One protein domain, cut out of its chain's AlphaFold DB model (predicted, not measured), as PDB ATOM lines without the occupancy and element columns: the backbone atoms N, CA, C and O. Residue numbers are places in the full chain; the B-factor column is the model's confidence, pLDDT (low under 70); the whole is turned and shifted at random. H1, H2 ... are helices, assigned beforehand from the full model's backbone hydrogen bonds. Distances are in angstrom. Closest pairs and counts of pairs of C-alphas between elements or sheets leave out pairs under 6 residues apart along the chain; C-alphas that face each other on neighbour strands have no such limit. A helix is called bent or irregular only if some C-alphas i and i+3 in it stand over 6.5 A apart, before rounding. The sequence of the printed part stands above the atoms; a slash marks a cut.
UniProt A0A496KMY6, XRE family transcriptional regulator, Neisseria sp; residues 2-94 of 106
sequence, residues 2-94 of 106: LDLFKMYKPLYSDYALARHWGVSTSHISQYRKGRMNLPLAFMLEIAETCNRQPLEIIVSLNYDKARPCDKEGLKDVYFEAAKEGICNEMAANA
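This is residues 2 to 94 of the 106 residues of the protein "XRE family transcriptional regulator" of Neisseria sp (UniProt A0A496KMY6). A long, kinked helix, H6, forms one side of a flat body and folds back on H5 as a helical hairpin, and H4 packs on the first residues of H5. Beyond H4 lies a loose, incomplete ring: H1 packs on H4, and H2 and H3 meet at the far side. The printed part has 93 residues with six named helices, H1 to H6 in chain order, and no named strand; the class is all helix, the packing mostly crossed. It is compact, with a radius of gyration of the C-alphas of 14.2 A and spans of 37 by 36 by 18 A.

Start at H6, residues 68 to 93, with a kink of 39 degrees near residue 83. Its residues 71 to 82 alone touch H5, residues 54 to 65, at a steep tilt of 41 degrees, opposite ways; the closest C-alphas, Glu 56 and Tyr 78, are 5.2 A apart. H5, with residues 54 to 58 alone, touches H4, residues 40 to 49, and the closest C-alphas, Ala 47 and Pro 54, are 5.2 A apart. H4 touches H1, residues 2 to 8, at a shallow tilt of 34 degrees, only just short of steep, with the C-alphas of Phe 5 and Ile 46 closest at 5.7 A. H2, residues 14 to 20, touches H3, residues 25 to 32, with the C-alphas of Ala 18 and Thr 25 closest at 5.3 A. H1 is close to but not clearly touching H2 and H3, and H3 and H4 are apart. Every O i to N i+4 pair is within hydrogen-bond range in H1, H2, H3 and H4, but 6 of 8 in H5 and 18 of 22 in H6.

Find C-alpha 68 at (226.452, 226.158, 71.635); from there H6 runs 35.2 A to C-alpha 93 at (256.425, 213.397, 85.079). H5 is 18.0 A long and H4 14.2 A; H3 is 10.8 A, H1 10.0 A and H2 9.6 A. H5 is irregular, with C-alphas 61 and 64 7.5 A apart, and H6 only just, with C-alphas 69 and 72 7.0 A apart.

Look to Tyr 12 and Cys 69 for the farthest C-alphas, 39.3 A apart. The printed part has no cut and no long link, and no printed residue is under 70 in pLDDT.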
ATOM      1  N   LEU A   2     238.783 206.086  79.207       95.50
ATOM      2  CA  LEU A   2     238.848 204.619  79.359       95.50
ATOM      3  C   LEU A   2     240.270 204.048  79.240       95.50
ATOM      4  O   LEU A   2     240.661 203.216  80.049       95.50
ATOM      5  N   ASP A   3     241.064 204.513  78.274       93.50
ATOM      6  CA  ASP A   3     242.443 204.032  78.113       93.50
ATOM      7  C   ASP A   3     243.368 204.499  79.241       93.50
ATOM      8  O   ASP A   3     244.204 203.729  79.712       93.50
ATOM      9  N   LEU A   4     243.161 205.725  79.734       90.12
ATOM     10  CA  LEU A   4     243.869 206.251  80.902       90.12
ATOM     11  C   LEU A   4     243.572 205.390  82.136       90.12
ATOM     12  O   LEU A   4     244.486 204.897  82.787       90.12
ATOM     13  N   PHE A   5     242.293 205.117  82.387       94.44
ATOM     14  CA  PHE A   5     241.854 204.243  83.468       94.44
ATOM     15  C   PHE A   5     242.448 202.838  83.360       94.44
ATOM     16  O   PHE A   5     242.990 202.320  84.331       94.44
ATOM     17  N   LYS A   6     242.407 202.232  82.167       93.44
ATOM     18  CA  LYS A   6     242.999 200.912  81.914       93.44
ATOM     19  C   LYS A   6     244.492 200.880  82.233       93.44
ATOM     20  O   LYS A   6     244.976 199.905  82.797       93.44
ATOM     21  N   MET A   7     245.210 201.943  81.895       88.88
ATOM     22  CA  MET A   7     246.636 202.058  82.169       88.88
ATOM     23  C   MET A   7     246.947 202.175  83.668       88.88
ATOM     24  O   MET A   7     247.883 201.525  84.131       88.88
ATOM     25  N   TYR A   8     246.152 202.947  84.418       87.50
ATOM     26  CA  TYR A   8     246.315 203.109  85.869       87.50
ATOM     27  C   TYR A   8     245.800 201.908  86.684       87.50
ATOM     28  O   TYR A   8     246.363 201.609  87.736       87.50
ATOM     29  N   LYS A   9     244.781 201.181  86.194       89.19
ATOM     30  CA  LYS A   9     244.175 199.993  86.837       89.19
ATOM     31  C   LYS A   9     244.690 198.641  86.292       89.19
ATOM     32  O   LYS A   9     244.026 197.619  86.421       89.19
ATOM     33  N   PRO A  10     245.927 198.600  85.783       88.56
ATOM     34  CA  PRO A  10     246.464 197.587  84.848       88.56
ATOM     35  C   PRO A  10     245.459 196.654  84.126       88.56
ATOM     36  O   PRO A  10     245.576 195.431  84.173       88.56
ATOM     37  N   LEU A  11     244.482 197.212  83.405       92.81
ATOM     38  CA  LEU A  11     243.513 196.452  82.605       92.81
ATOM     39  C   LEU A  11     243.964 196.374  81.139       92.81
ATOM     40  O   LEU A  11     243.875 197.340  80.383       92.81
ATOM     41  N   TYR A  12     244.407 195.197  80.700       91.06
ATOM     42  CA  TYR A  12     245.048 195.030  79.386       91.06
ATOM     43  C   TYR A  12     244.087 194.922  78.192       91.06
ATOM     44  O   TYR A  12     244.523 194.957  77.045       91.06
ATOM     45  N   SER A  13     242.776 194.807  78.415       94.75
ATOM     46  CA  SER A  13     241.798 194.656  77.331       94.75
ATOM     47  C   SER A  13     240.446 195.272  77.676       94.75
ATOM     48  O   SER A  13     240.131 195.523  78.839       94.75
ATOM     49  N   ASP A  14     239.632 195.523  76.652       95.75
ATOM     50  CA  ASP A  14     238.252 195.984  76.843       95.75
ATOM     51  C   ASP A  14     237.370 194.891  77.451       95.75
ATOM     52  O   ASP A  14     236.420 195.191  78.164       95.75
ATOM     53  N   TYR A  15     237.728 193.623  77.237       96.94
ATOM     54  CA  TYR A  15     237.125 192.496  77.939       96.94
ATOM     55  C   TYR A  15     237.422 192.537  79.445       96.94
ATOM     56  O   TYR A  15     236.507 192.383  80.251       96.94
ATOM     57  N   ALA A  16     238.673 192.806  79.838       97.12
ATOM     58  CA  ALA A  16     239.037 192.961  81.247       97.12
ATOM     59  C   ALA A  16     238.303 194.146  81.892       97.12
ATOM     60  O   ALA A  16     237.827 194.028  83.018       97.12
ATOM     61  N   LEU A  17     238.145 195.250  81.157       97.62
ATOM     62  CA  LEU A  17     237.362 196.404  81.599       97.62
ATOM     63  C   LEU A  17     235.869 196.081  81.756       97.62
ATOM     64  O   LEU A  17     235.268 196.434  82.766       97.62
ATOM     65  N   ALA A  18     235.282 195.375  80.788       97.81
ATOM     66  CA  ALA A  18     233.890 194.935  80.844       97.81
ATOM     67  C   ALA A  18     233.638 194.041  82.067       97.81
ATOM     68  O   ALA A  18     232.698 194.272  82.824       97.81
ATOM     69  N   ARG A  19     234.535 193.074  82.304       97.94
ATOM     70  CA  ARG A  19     234.496 192.194  83.477       97.94
ATOM     71  C   ARG A  19     234.646 192.971  84.784       97.94
ATOM     72  O   ARG A  19     233.915 192.680  85.723       97.94
ATOM     73  N   HIS A  20     235.559 193.943  84.837       97.38
ATOM     74  CA  HIS A  20     235.784 194.797  86.010       97.38
ATOM     75  C   HIS A  20     234.515 195.559  86.421       97.38
ATOM     76  O   HIS A  20     234.178 195.598  87.598       97.38
ATOM     77  N   TRP A  21     233.772 196.097  85.454       97.50
ATOM     78  CA  TRP A  21     232.528 196.834  85.708       97.50
ATOM     79  C   TRP A  21     231.253 195.986  85.692       97.50
ATOM     80  O   TRP A  21     230.163 196.531  85.852       97.50
ATOM     81  N   GLY A  22     231.353 194.671  85.483       97.50
ATOM     82  CA  GLY A  22     230.181 193.794  85.400       97.50
ATOM     83  C   GLY A  22     229.251 194.113  84.220       97.50
ATOM     84  O   GLY A  22     228.045 193.905  84.309       97.50
ATOM     85  N   VAL A  23     229.793 194.634  83.115       97.75
ATOM     86  CA  VAL A  23     229.035 194.987  81.904       97.75
ATOM     87  C   VAL A  23     229.443 194.123  80.712       97.75
ATOM     88  O   VAL A  23     230.465 193.440  80.728       97.75
ATOM     89  N   SER A  24     228.657 194.162  79.636       97.56
ATOM     90  CA  SER A  24     229.025 193.499  78.382       97.56
ATOM     91  C   SER A  24     230.160 194.237  77.658       97.56
ATOM     92  O   SER A  24     230.309 195.457  77.757       97.56
ATOM     93  N   THR A  25     230.933 193.524  76.838       96.88
ATOM     94  CA  THR A  25     231.927 194.141  75.936       96.88
ATOM     95  C   THR A  25     231.284 195.091  74.921       96.88
ATOM     96  O   THR A  25     231.900 196.079  74.518       96.88
ATOM     97  N   SER A  26     230.022 194.841  74.553       97.44
ATOM     98  CA  SER A  26     229.229 195.747  73.718       97.44
ATOM     99  C   SER A  26     229.055 197.113  74.386       97.44
ATOM    100  O   SER A  26     229.288 198.129  73.733       97.44
ATOM    101  N   HIS A  27     228.759 197.166  75.695       97.75
ATOM    102  CA  HIS A  27     228.678 198.434  76.429       97.75
ATOM    103  C   HIS A  27     229.983 199.226  76.350       97.75
ATOM    104  O   HIS A  27     229.950 200.410  76.018       97.75
ATOM    105  N   ILE A  28     231.133 198.568  76.544       97.81
ATOM    106  CA  ILE A  28     232.444 199.221  76.406       97.81
ATOM    107  C   ILE A  28     232.626 199.812  75.001       97.81
ATOM    108  O   ILE A  28     233.044 200.963  74.866       97.81
ATOM    109  N   SER A  29     232.248 199.076  73.949       97.56
ATOM    110  CA  SER A  29     232.299 199.587  72.572       97.56
ATOM    111  C   SER A  29     231.393 200.805  72.362       97.56
ATOM    112  O   SER A  29     231.802 201.764  71.704       97.56
ATOM    113  N   GLN A  30     230.183 200.807  72.928       97.06
ATOM    114  CA  GLN A  30     229.262 201.944  72.829       97.06
ATOM    115  C   GLN A  30     229.778 203.178  73.579       97.06
ATOM    116  O   GLN A  30     229.678 204.283  73.040       97.06
ATOM    117  N   TYR A  31     230.375 203.003  74.766       96.06
ATOM    118  CA  TYR A  31     231.017 204.096  75.506       96.06
ATOM    119  C   TYR A  31     232.161 204.712  74.696       96.06
ATOM    120  O   TYR A  31     232.219 205.929  74.542       96.06
ATOM    121  N   ARG A  32     233.033 203.883  74.102       94.50
ATOM    122  CA  ARG A  32     234.135 204.355  73.244       94.50
ATOM    123  C   ARG A  32     233.655 205.149  72.035       94.50
ATOM    124  O   ARG A  32     234.295 206.116  71.647       94.50
ATOM    125  N   LYS A  33     232.540 204.731  71.438       94.25
ATOM    126  CA  LYS A  33     231.937 205.392  70.272       94.25
ATOM    127  C   LYS A  33     231.128 206.641  70.638       94.25
ATOM    128  O   LYS A  33     230.543 207.243  69.746       94.25
ATOM    129  N   GLY A  34     231.002 206.978  71.925       91.56
ATOM    130  CA  GLY A  34     230.172 208.091  72.398       91.56
ATOM    131  C   GLY A  34     228.661 207.895  72.203       91.56
ATOM    132  O   GLY A  34     227.883 208.807  72.495       91.56
ATOM    133  N   ARG A  35     228.236 206.707  71.743       93.31
ATOM    134  CA  ARG A  35     226.833 206.349  71.468       93.31
ATOM    135  C   ARG A  35     226.023 206.123  72.738       93.31
ATOM    136  O   ARG A  35     224.806 206.244  72.716       93.31
ATOM    137  N   MET A  36     226.700 205.804  73.837       94.50
ATOM    138  CA  MET A  36     226.102 205.655  75.157       94.50
ATOM    139  C   MET A  36     226.902 206.474  76.168       94.50
ATOM    140  O   MET A  36     228.132 206.513  76.104       94.50
ATOM    141  N   ASN A  37     226.203 207.120  77.099       93.56
ATOM    142  CA  ASN A  37     226.845 207.858  78.179       93.56
ATOM    143  C   ASN A  37     227.459 206.890  79.191       93.56
ATOM    144  O   ASN A  37     226.865 205.865  79.527       93.56
ATOM    145  N   LEU A  38     228.645 207.234  79.682       96.06
ATOM    146  CA  LEU A  38     229.287 206.474  80.742       96.06
ATOM    147  C   LEU A  38     228.504 206.685  82.059       96.06
ATOM    148  O   LEU A  38     228.200 207.831  82.381       96.06
ATOM    149  N   PRO A  39     228.156 205.634  82.820       96.56
ATOM    150  CA  PRO A  39     227.512 205.786  84.124       96.56
ATOM    151  C   PRO A  39     228.324 206.666  85.084       96.56
ATOM    152  O   PRO A  39     229.551 206.569  85.125       96.56
ATOM    153  N   LEU A  40     227.637 207.470  85.905       96.50
ATOM    154  CA  LEU A  40     228.279 208.378  86.866       96.50
ATOM    155  C   LEU A  40     229.246 207.637  87.803       96.50
ATOM    156  O   LEU A  40     230.362 208.099  88.009       96.50
ATOM    157  N   ALA A  41     228.858 206.460  88.303       97.50
ATOM    158  CA  ALA A  41     229.715 205.635  89.157       97.50
ATOM    159  C   ALA A  41     231.064 205.304  88.493       97.50
ATOM    160  O   ALA A  41     232.105 205.380  89.138       97.50
ATOM    161  N   PHE A  42     231.067 205.016  87.186       97.62
ATOM    162  CA  PHE A  42     232.300 204.730  86.452       97.62
ATOM    163  C   PHE A  42     233.122 206.006  86.243       97.62
ATOM    164  O   PHE A  42     234.342 205.957  86.325       97.62
ATOM    165  N   MET A  43     232.479 207.158  86.013       97.81
ATOM    166  CA  MET A  43     233.186 208.442  85.940       97.81
ATOM    167  C   MET A  43     233.909 208.767  87.255       97.81
ATOM    168  O   MET A  43     235.069 209.169  87.217       97.81
ATOM    169  N   LEU A  44     233.252 208.556  88.401       97.31
ATOM    170  CA  LEU A  44     233.839 208.778  89.726       97.31
ATOM    171  C   LEU A  44     235.020 207.838  89.991       97.31
ATOM    172  O   LEU A  44     236.071 208.280  90.442       97.31
ATOM    173  N   GLU A  45     234.883 206.560  89.639       97.31
ATOM    174  CA  GLU A  45     235.971 205.591  89.787       97.31
ATOM    175  C   GLU A  45     237.175 205.927  88.892       97.31
ATOM    176  O   GLU A  45     238.329 205.787  89.307       97.31
ATOM    177  N   ILE A  46     236.925 206.396  87.664       96.25
ATOM    178  CA  ILE A  46     237.979 206.894  86.774       96.25
ATOM    179  C   ILE A  46     238.667 208.106  87.403       96.25
ATOM    180  O   ILE A  46     239.894 208.162  87.361       96.25
ATOM    181  N   ALA A  47     237.905 209.039  87.983       95.12
ATOM    182  CA  ALA A  47     238.434 210.237  88.634       95.12
ATOM    183  C   ALA A  47     239.409 209.865  89.755       95.12
ATOM    184  O   ALA A  47     240.571 210.269  89.721       95.12
ATOM    185  N   GLU A  48     238.970 209.003  90.674       94.31
ATOM    186  CA  GLU A  48     239.790 208.516  91.784       94.31
ATOM    187  C   GLU A  48     241.043 207.790  91.276       94.31
ATOM    188  O   GLU A  48     242.163 208.098  91.676       94.31
ATOM    189  N   THR A  49     240.872 206.860  90.334       93.12
ATOM    190  CA  THR A  49     241.975 206.025  89.831       93.12
ATOM    191  C   THR A  49     243.018 206.831  89.054       93.12
ATOM    192  O   THR A  49     244.207 206.521  89.115       93.12
ATOM    193  N   CYS A  50     242.591 207.853  88.308       89.69
ATOM    194  CA  CYS A  50     243.484 208.699  87.513       89.69
ATOM    195  C   CYS A  50     243.989 209.928  88.286       89.69
ATOM    196  O   CYS A  50     244.692 210.746  87.692       89.69
ATOM    197  N   ASN A  51     243.616 210.080  89.565       90.19
ATOM    198  CA  ASN A  51     243.872 211.268  90.381       90.19
ATOM    199  C   ASN A  51     243.427 212.573  89.687       90.19
ATOM    200  O   ASN A  51     244.205 213.516  89.528       90.19
ATOM    201  N   ARG A  52     242.179 212.590  89.200       92.56
ATOM    202  CA  ARG A  52     241.552 213.715  88.486       92.56
ATOM    203  C   ARG A  52     240.302 214.201  89.197       92.56
ATOM    204  O   ARG A  52     239.644 213.439  89.902       92.56
ATOM    205  N   GLN A  53     239.934 215.454  88.948       94.44
ATOM    206  CA  GLN A  53     238.677 216.008  89.438       94.44
ATOM    207  C   GLN A  53     237.495 215.393  88.660       94.44
ATOM    208  O   GLN A  53     237.523 215.374  87.427       94.44
ATOM    209  N   PRO A  54     236.418 214.924  89.317       95.44
ATOM    210  CA  PRO A  54     235.262 214.354  88.619       95.44
ATOM    211  C   PRO A  54     234.640 215.281  87.569       95.44
ATOM    212  O   PRO A  54     234.214 214.821  86.509       95.44
ATOM    213  N   LEU A  55     234.620 216.592  87.839       95.69
ATOM    214  CA  LEU A  55     234.096 217.595  86.911       95.69
ATOM    215  C   LEU A  55     234.885 217.648  85.597       95.69
ATOM    216  O   LEU A  55     234.272 217.797  84.544       95.69
ATOM    217  N   GLU A  56     236.203 217.434  85.627       95.62
ATOM    218  CA  GLU A  56     237.039 217.349  84.419       95.62
ATOM    219  C   GLU A  56     236.516 216.249  83.478       95.62
ATOM    220  O   GLU A  56     236.352 216.456  82.272       95.62
ATOM    221  N   ILE A  57     236.180 215.082  84.035       95.88
ATOM    222  CA  ILE A  57     235.681 213.925  83.281       95.88
ATOM    223  C   ILE A  57     234.250 214.161  82.798       95.88
ATOM    224  O   ILE A  57     233.949 213.922  81.628       95.88
ATOM    225  N   ILE A  58     233.367 214.633  83.681       95.69
ATOM    226  CA  ILE A  58     231.958 214.873  83.349       95.69
ATOM    227  C   ILE A  58     231.857 215.895  82.217       95.69
ATOM    228  O   ILE A  58     231.166 215.648  81.229       95.69
ATOM    229  N   VAL A  59     232.558 217.023  82.334       96.44
ATOM    230  CA  VAL A  59     232.485 218.090  81.337       96.44
ATOM    231  C   VAL A  59     233.086 217.634  80.012       96.44
ATOM    232  O   VAL A  59     232.426 217.751  78.981       96.44
ATOM    233  N   SER A  60     234.280 217.034  80.023       94.69
ATOM    234  CA  SER A  60     234.930 216.580  78.783       94.69
ATOM    235  C   SER A  60     234.123 215.528  78.016       94.69
ATOM    236  O   SER A  60     234.127 215.542  76.790       94.69
ATOM    237  N   LEU A  61     233.386 214.644  78.701       94.50
ATOM    238  CA  LEU A  61     232.524 213.651  78.044       94.50
ATOM    239  C   LEU A  61     231.240 214.243  77.441       94.50
ATOM    240  O   LEU A  61     230.659 213.635  76.539       94.50
ATOM    241  N   ASN A  62     230.774 215.389  77.945       93.44
ATOM    242  CA  ASN A  62     229.499 215.990  77.543       93.44
ATOM    243  C   ASN A  62     229.655 217.250  76.675       93.44
ATOM    244  O   ASN A  62     228.684 217.658  76.042       93.44
ATOM    245  N   TYR A  63     230.854 217.833  76.596       94.88
ATOM    246  CA  TYR A  63     231.123 219.094  75.898       94.88
ATOM    247  C   TYR A  63     230.658 219.100  74.435       94.88
ATOM    248  O   TYR A  63     229.995 220.039  73.989       94.88
ATOM    249  N   ASP A  64     230.933 218.031  73.685       91.88
ATOM    250  CA  ASP A  64     230.562 217.959  72.266       91.88
ATOM    251  C   ASP A  64     229.046 217.934  72.053       91.88
ATOM    252  O   ASP A  64     228.553 218.475  71.062       91.88
ATOM    253  N   LYS A  65     228.315 217.352  73.012       91.25
ATOM    254  CA  LYS A  65     226.851 217.214  73.003       91.25
ATOM    255  C   LYS A  65     226.137 218.450  73.556       91.25
ATOM    256  O   LYS A  65     224.919 218.552  73.421       91.25
ATOM    257  N   ALA A  66     226.864 219.358  74.204       94.69
ATOM    258  CA  ALA A  66     226.297 220.551  74.810       94.69
ATOM    259  C   ALA A  66     225.809 221.552  73.753       94.69
ATOM    260  O   ALA A  66     226.349 221.646  72.644       94.69
ATOM    261  N   ARG A  67     224.793 222.341  74.122       96.44
ATOM    262  CA  ARG A  67     224.277 223.417  73.269       96.44
ATOM    263  C   ARG A  67     225.363 224.479  73.067       96.44
ATOM    264  O   ARG A  67     226.099 224.750  74.015       96.44
ATOM    265  N   PRO A  68     225.435 225.139  71.897       96.19
ATOM    266  CA  PRO A  68     226.452 226.158  71.635       96.19
ATOM    267  C   PRO A  68     226.532 227.262  72.701       96.19
ATOM    268  O   PRO A  68     227.631 227.674  73.050       96.19
ATOM    269  N   CYS A  69     225.393 227.684  73.265       96.12
ATOM    270  CA  CYS A  69     225.335 228.693  74.328       96.12
ATOM    271  C   CYS A  69     225.982 228.249  75.647       96.12
ATOM    272  O   CYS A  69     226.484 229.087  76.386       96.12
ATOM    273  N   ASP A  70     225.991 226.946  75.934       96.62
ATOM    274  CA  ASP A  70     226.502 226.402  77.194       96.62
ATOM    275  C   ASP A  70     228.003 226.064  77.098       96.62
ATOM    276  O   ASP A  70     228.655 225.833  78.116       96.62
ATOM    277  N   LYS A  71     228.568 226.016  75.880       96.25
ATOM    278  CA  LYS A  71     229.945 225.554  75.655       96.25
ATOM    279  C   LYS A  71     230.987 226.443  76.322       96.25
ATOM    280  O   LYS A  71     231.908 225.897  76.918       96.25
ATOM    281  N   GLU A  72     230.845 227.769  76.272       95.75
ATOM    282  CA  GLU A  72     231.849 228.652  76.887       95.75
ATOM    283  C   GLU A  72     231.900 228.451  78.410       95.75
ATOM    284  O   GLU A  72     232.967 228.202  78.958       95.75
ATOM    285  N   GLY A  73     230.743 228.391  79.081       96.31
ATOM    286  CA  GLY A  73     230.698 228.128  80.524       96.31
ATOM    287  C   GLY A  73     231.236 226.744  80.903       96.31
ATOM    288  O   GLY A  73     231.953 226.600  81.890       96.31
ATOM    289  N   LEU A  74     230.951 225.709  80.104       96.62
ATOM    290  CA  LEU A  74     231.522 224.376  80.325       96.62
ATOM    291  C   LEU A  74     233.043 224.364  80.149       96.62
ATOM    292  O   LEU A  74     233.745 223.697  80.904       96.62
ATOM    293  N   LYS A  75     233.564 225.100  79.169       95.94
ATOM    294  CA  LYS A  75     235.001 225.218  78.927       95.94
ATOM    295  C   LYS A  75     235.713 225.853  80.124       95.94
ATOM    296  O   LYS A  75     236.731 225.312  80.552       95.94
ATOM    297  N   ASP A  76     235.149 226.909  80.707       96.50
ATOM    298  CA  ASP A  76     235.689 227.536  81.920       96.50
ATOM    299  C   ASP A  76     235.724 226.546  83.094       96.50
ATOM    300  O   ASP A  76     236.770 226.336  83.710       96.50
ATOM    301  N   VAL A  77     234.610 225.844  83.342       96.44
ATOM    302  CA  VAL A  77     234.526 224.814  84.396       96.44
ATOM    303  C   VAL A  77     235.549 223.697  84.175       96.44
ATOM    304  O   VAL A  77     236.168 223.228  85.131       96.44
ATOM    305  N   TYR A  78     235.747 223.264  82.926       96.31
ATOM    306  CA  TYR A  78     236.738 222.244  82.595       96.31
ATOM    307  C   TYR A  78     238.153 222.691  82.959       96.31
ATOM    308  O   TYR A  78     238.871 221.933  83.609       96.31
ATOM    309  N   PHE A  79     238.561 223.899  82.560       95.00
ATOM    310  CA  PHE A  79     239.922 224.374  82.812       95.00
ATOM    311  C   PHE A  79     240.201 224.597  84.299       95.00
ATOM    312  O   PHE A  79     241.282 224.229  84.764       95.00
ATOM    313  N   GLU A  80     239.226 225.106  85.055       95.69
ATOM    314  CA  GLU A  80     239.352 225.228  86.510       95.69
ATOM    315  C   GLU A  80     239.478 223.855  87.185       95.69
ATOM    316  O   GLU A  80     240.383 223.641  87.995       95.69
ATOM    317  N   ALA A  81     238.648 222.881  86.798       95.19
ATOM    318  CA  ALA A  81     238.716 221.525  87.345       95.19
ATOM    319  C   ALA A  81     240.011 220.784  86.955       95.19
ATOM    320  O   ALA A  81     240.560 220.027  87.754       95.19
ATOM    321  N   ALA A  82     240.514 220.992  85.737       94.06
ATOM    322  CA  ALA A  82     241.680 220.280  85.219       94.06
ATOM    323  C   ALA A  82     243.011 220.782  85.804       94.06
ATOM    324  O   ALA A  82     244.004 220.051  85.782       94.06
ATOM    325  N   LYS A  83     243.054 222.018  86.321       92.19
ATOM    326  CA  LYS A  83     244.284 222.699  86.758       92.19
ATOM    327  C   LYS A  83     245.116 221.862  87.729       92.19
ATOM    328  O   LYS A  83     246.294 221.613  87.478       92.19
ATOM    329  N   GLU A  84     244.500 221.392  88.809       86.31
ATOM    330  CA  GLU A  84     245.180 220.614  89.849       86.31
ATOM    331  C   GLU A  84     245.685 219.264  89.315       86.31
ATOM    332  O   GLU A  84     246.855 218.919  89.490       86.31
ATOM    333  N   GLY A  85     244.833 218.530  88.590       84.69
ATOM    334  CA  GLY A  85     245.186 217.236  88.004       84.69
ATOM    335  C   GLY A  85     246.340 217.339  87.002       84.69
ATOM    336  O   GLY A  85     247.248 216.506  87.008       84.69
ATOM    337  N   ILE A  86     246.349 218.391  86.176       86.19
ATOM    338  CA  ILE A  86     247.436 218.670  85.231       86.19
ATOM    339  C   ILE A  86     248.735 218.991  85.975       86.19
ATOM    340  O   ILE A  86     249.769 218.410  85.644       86.19
ATOM    341  N   CYS A  87     248.705 219.866  86.985       87.00
ATOM    342  CA  CYS A  87     249.892 220.202  87.774       87.00
ATOM    343  C   CYS A  87     250.484 218.973  88.477       87.00
ATOM    344  O   CYS A  87     251.695 218.752  88.404       87.00
ATOM    345  N   ASN A  88     249.639 218.142  89.091       83.75
ATOM    346  CA  ASN A  88     250.056 216.904  89.752       83.75
ATOM    347  C   ASN A  88     250.740 215.946  88.771       83.75
ATOM    348  O   ASN A  88     251.792 215.379  89.066       83.75
ATOM    349  N   GLU A  89     250.184 215.806  87.571       80.69
ATOM    350  CA  GLU A  89     250.758 214.962  86.526       80.69
ATOM    351  C   GLU A  89     252.044 215.534  85.939       80.69
ATOM    352  O   GLU A  89     252.993 214.786  85.705       80.69
ATOM    353  N   MET A  90     252.142 216.849  85.755       82.94
ATOM    354  CA  MET A  90     253.394 217.493  85.353       82.94
ATOM    355  C   MET A  90     254.491 217.271  86.398       82.94
ATOM    356  O   MET A  90     255.593 216.854  86.039       82.94
ATOM    357  N   ALA A  91     254.188 217.465  87.684       83.19
ATOM    358  CA  ALA A  91     255.124 217.216  88.778       83.19
ATOM    359  C   ALA A  91     255.547 215.739  88.841       83.19
ATOM    360  O   ALA A  91     256.734 215.424  88.955       83.19
ATOM    361  N   ALA A  92     254.593 214.817  88.682       76.50
ATOM    362  CA  ALA A  92     254.870 213.389  88.622       76.50
ATOM    363  C   ALA A  92     255.710 212.998  87.396       76.50
ATOM    364  O   ALA A  92     256.440 212.017  87.452       76.50
ATOM    365  N   ASN A  93     255.667 213.734  86.289       76.81
ATOM    366  CA  ASN A  93     256.425 213.397  85.079       76.81
ATOM    367  C   ASN A  93     257.698 214.238  84.881       76.81
ATOM    368  O   ASN A  93     258.465 213.996  83.942       76.81
ATOM    369  N   ALA A  94     257.975 215.185  85.780       76.56
ATOM    370  CA  ALA A  94     259.154 216.034  85.711       76.56
ATOM    371  C   ALA A  94     260.457 215.207  85.752       76.56
ATOM    372  O   ALA A  94     260.627 214.287  86.556       76.56
TER     373      ALA A  94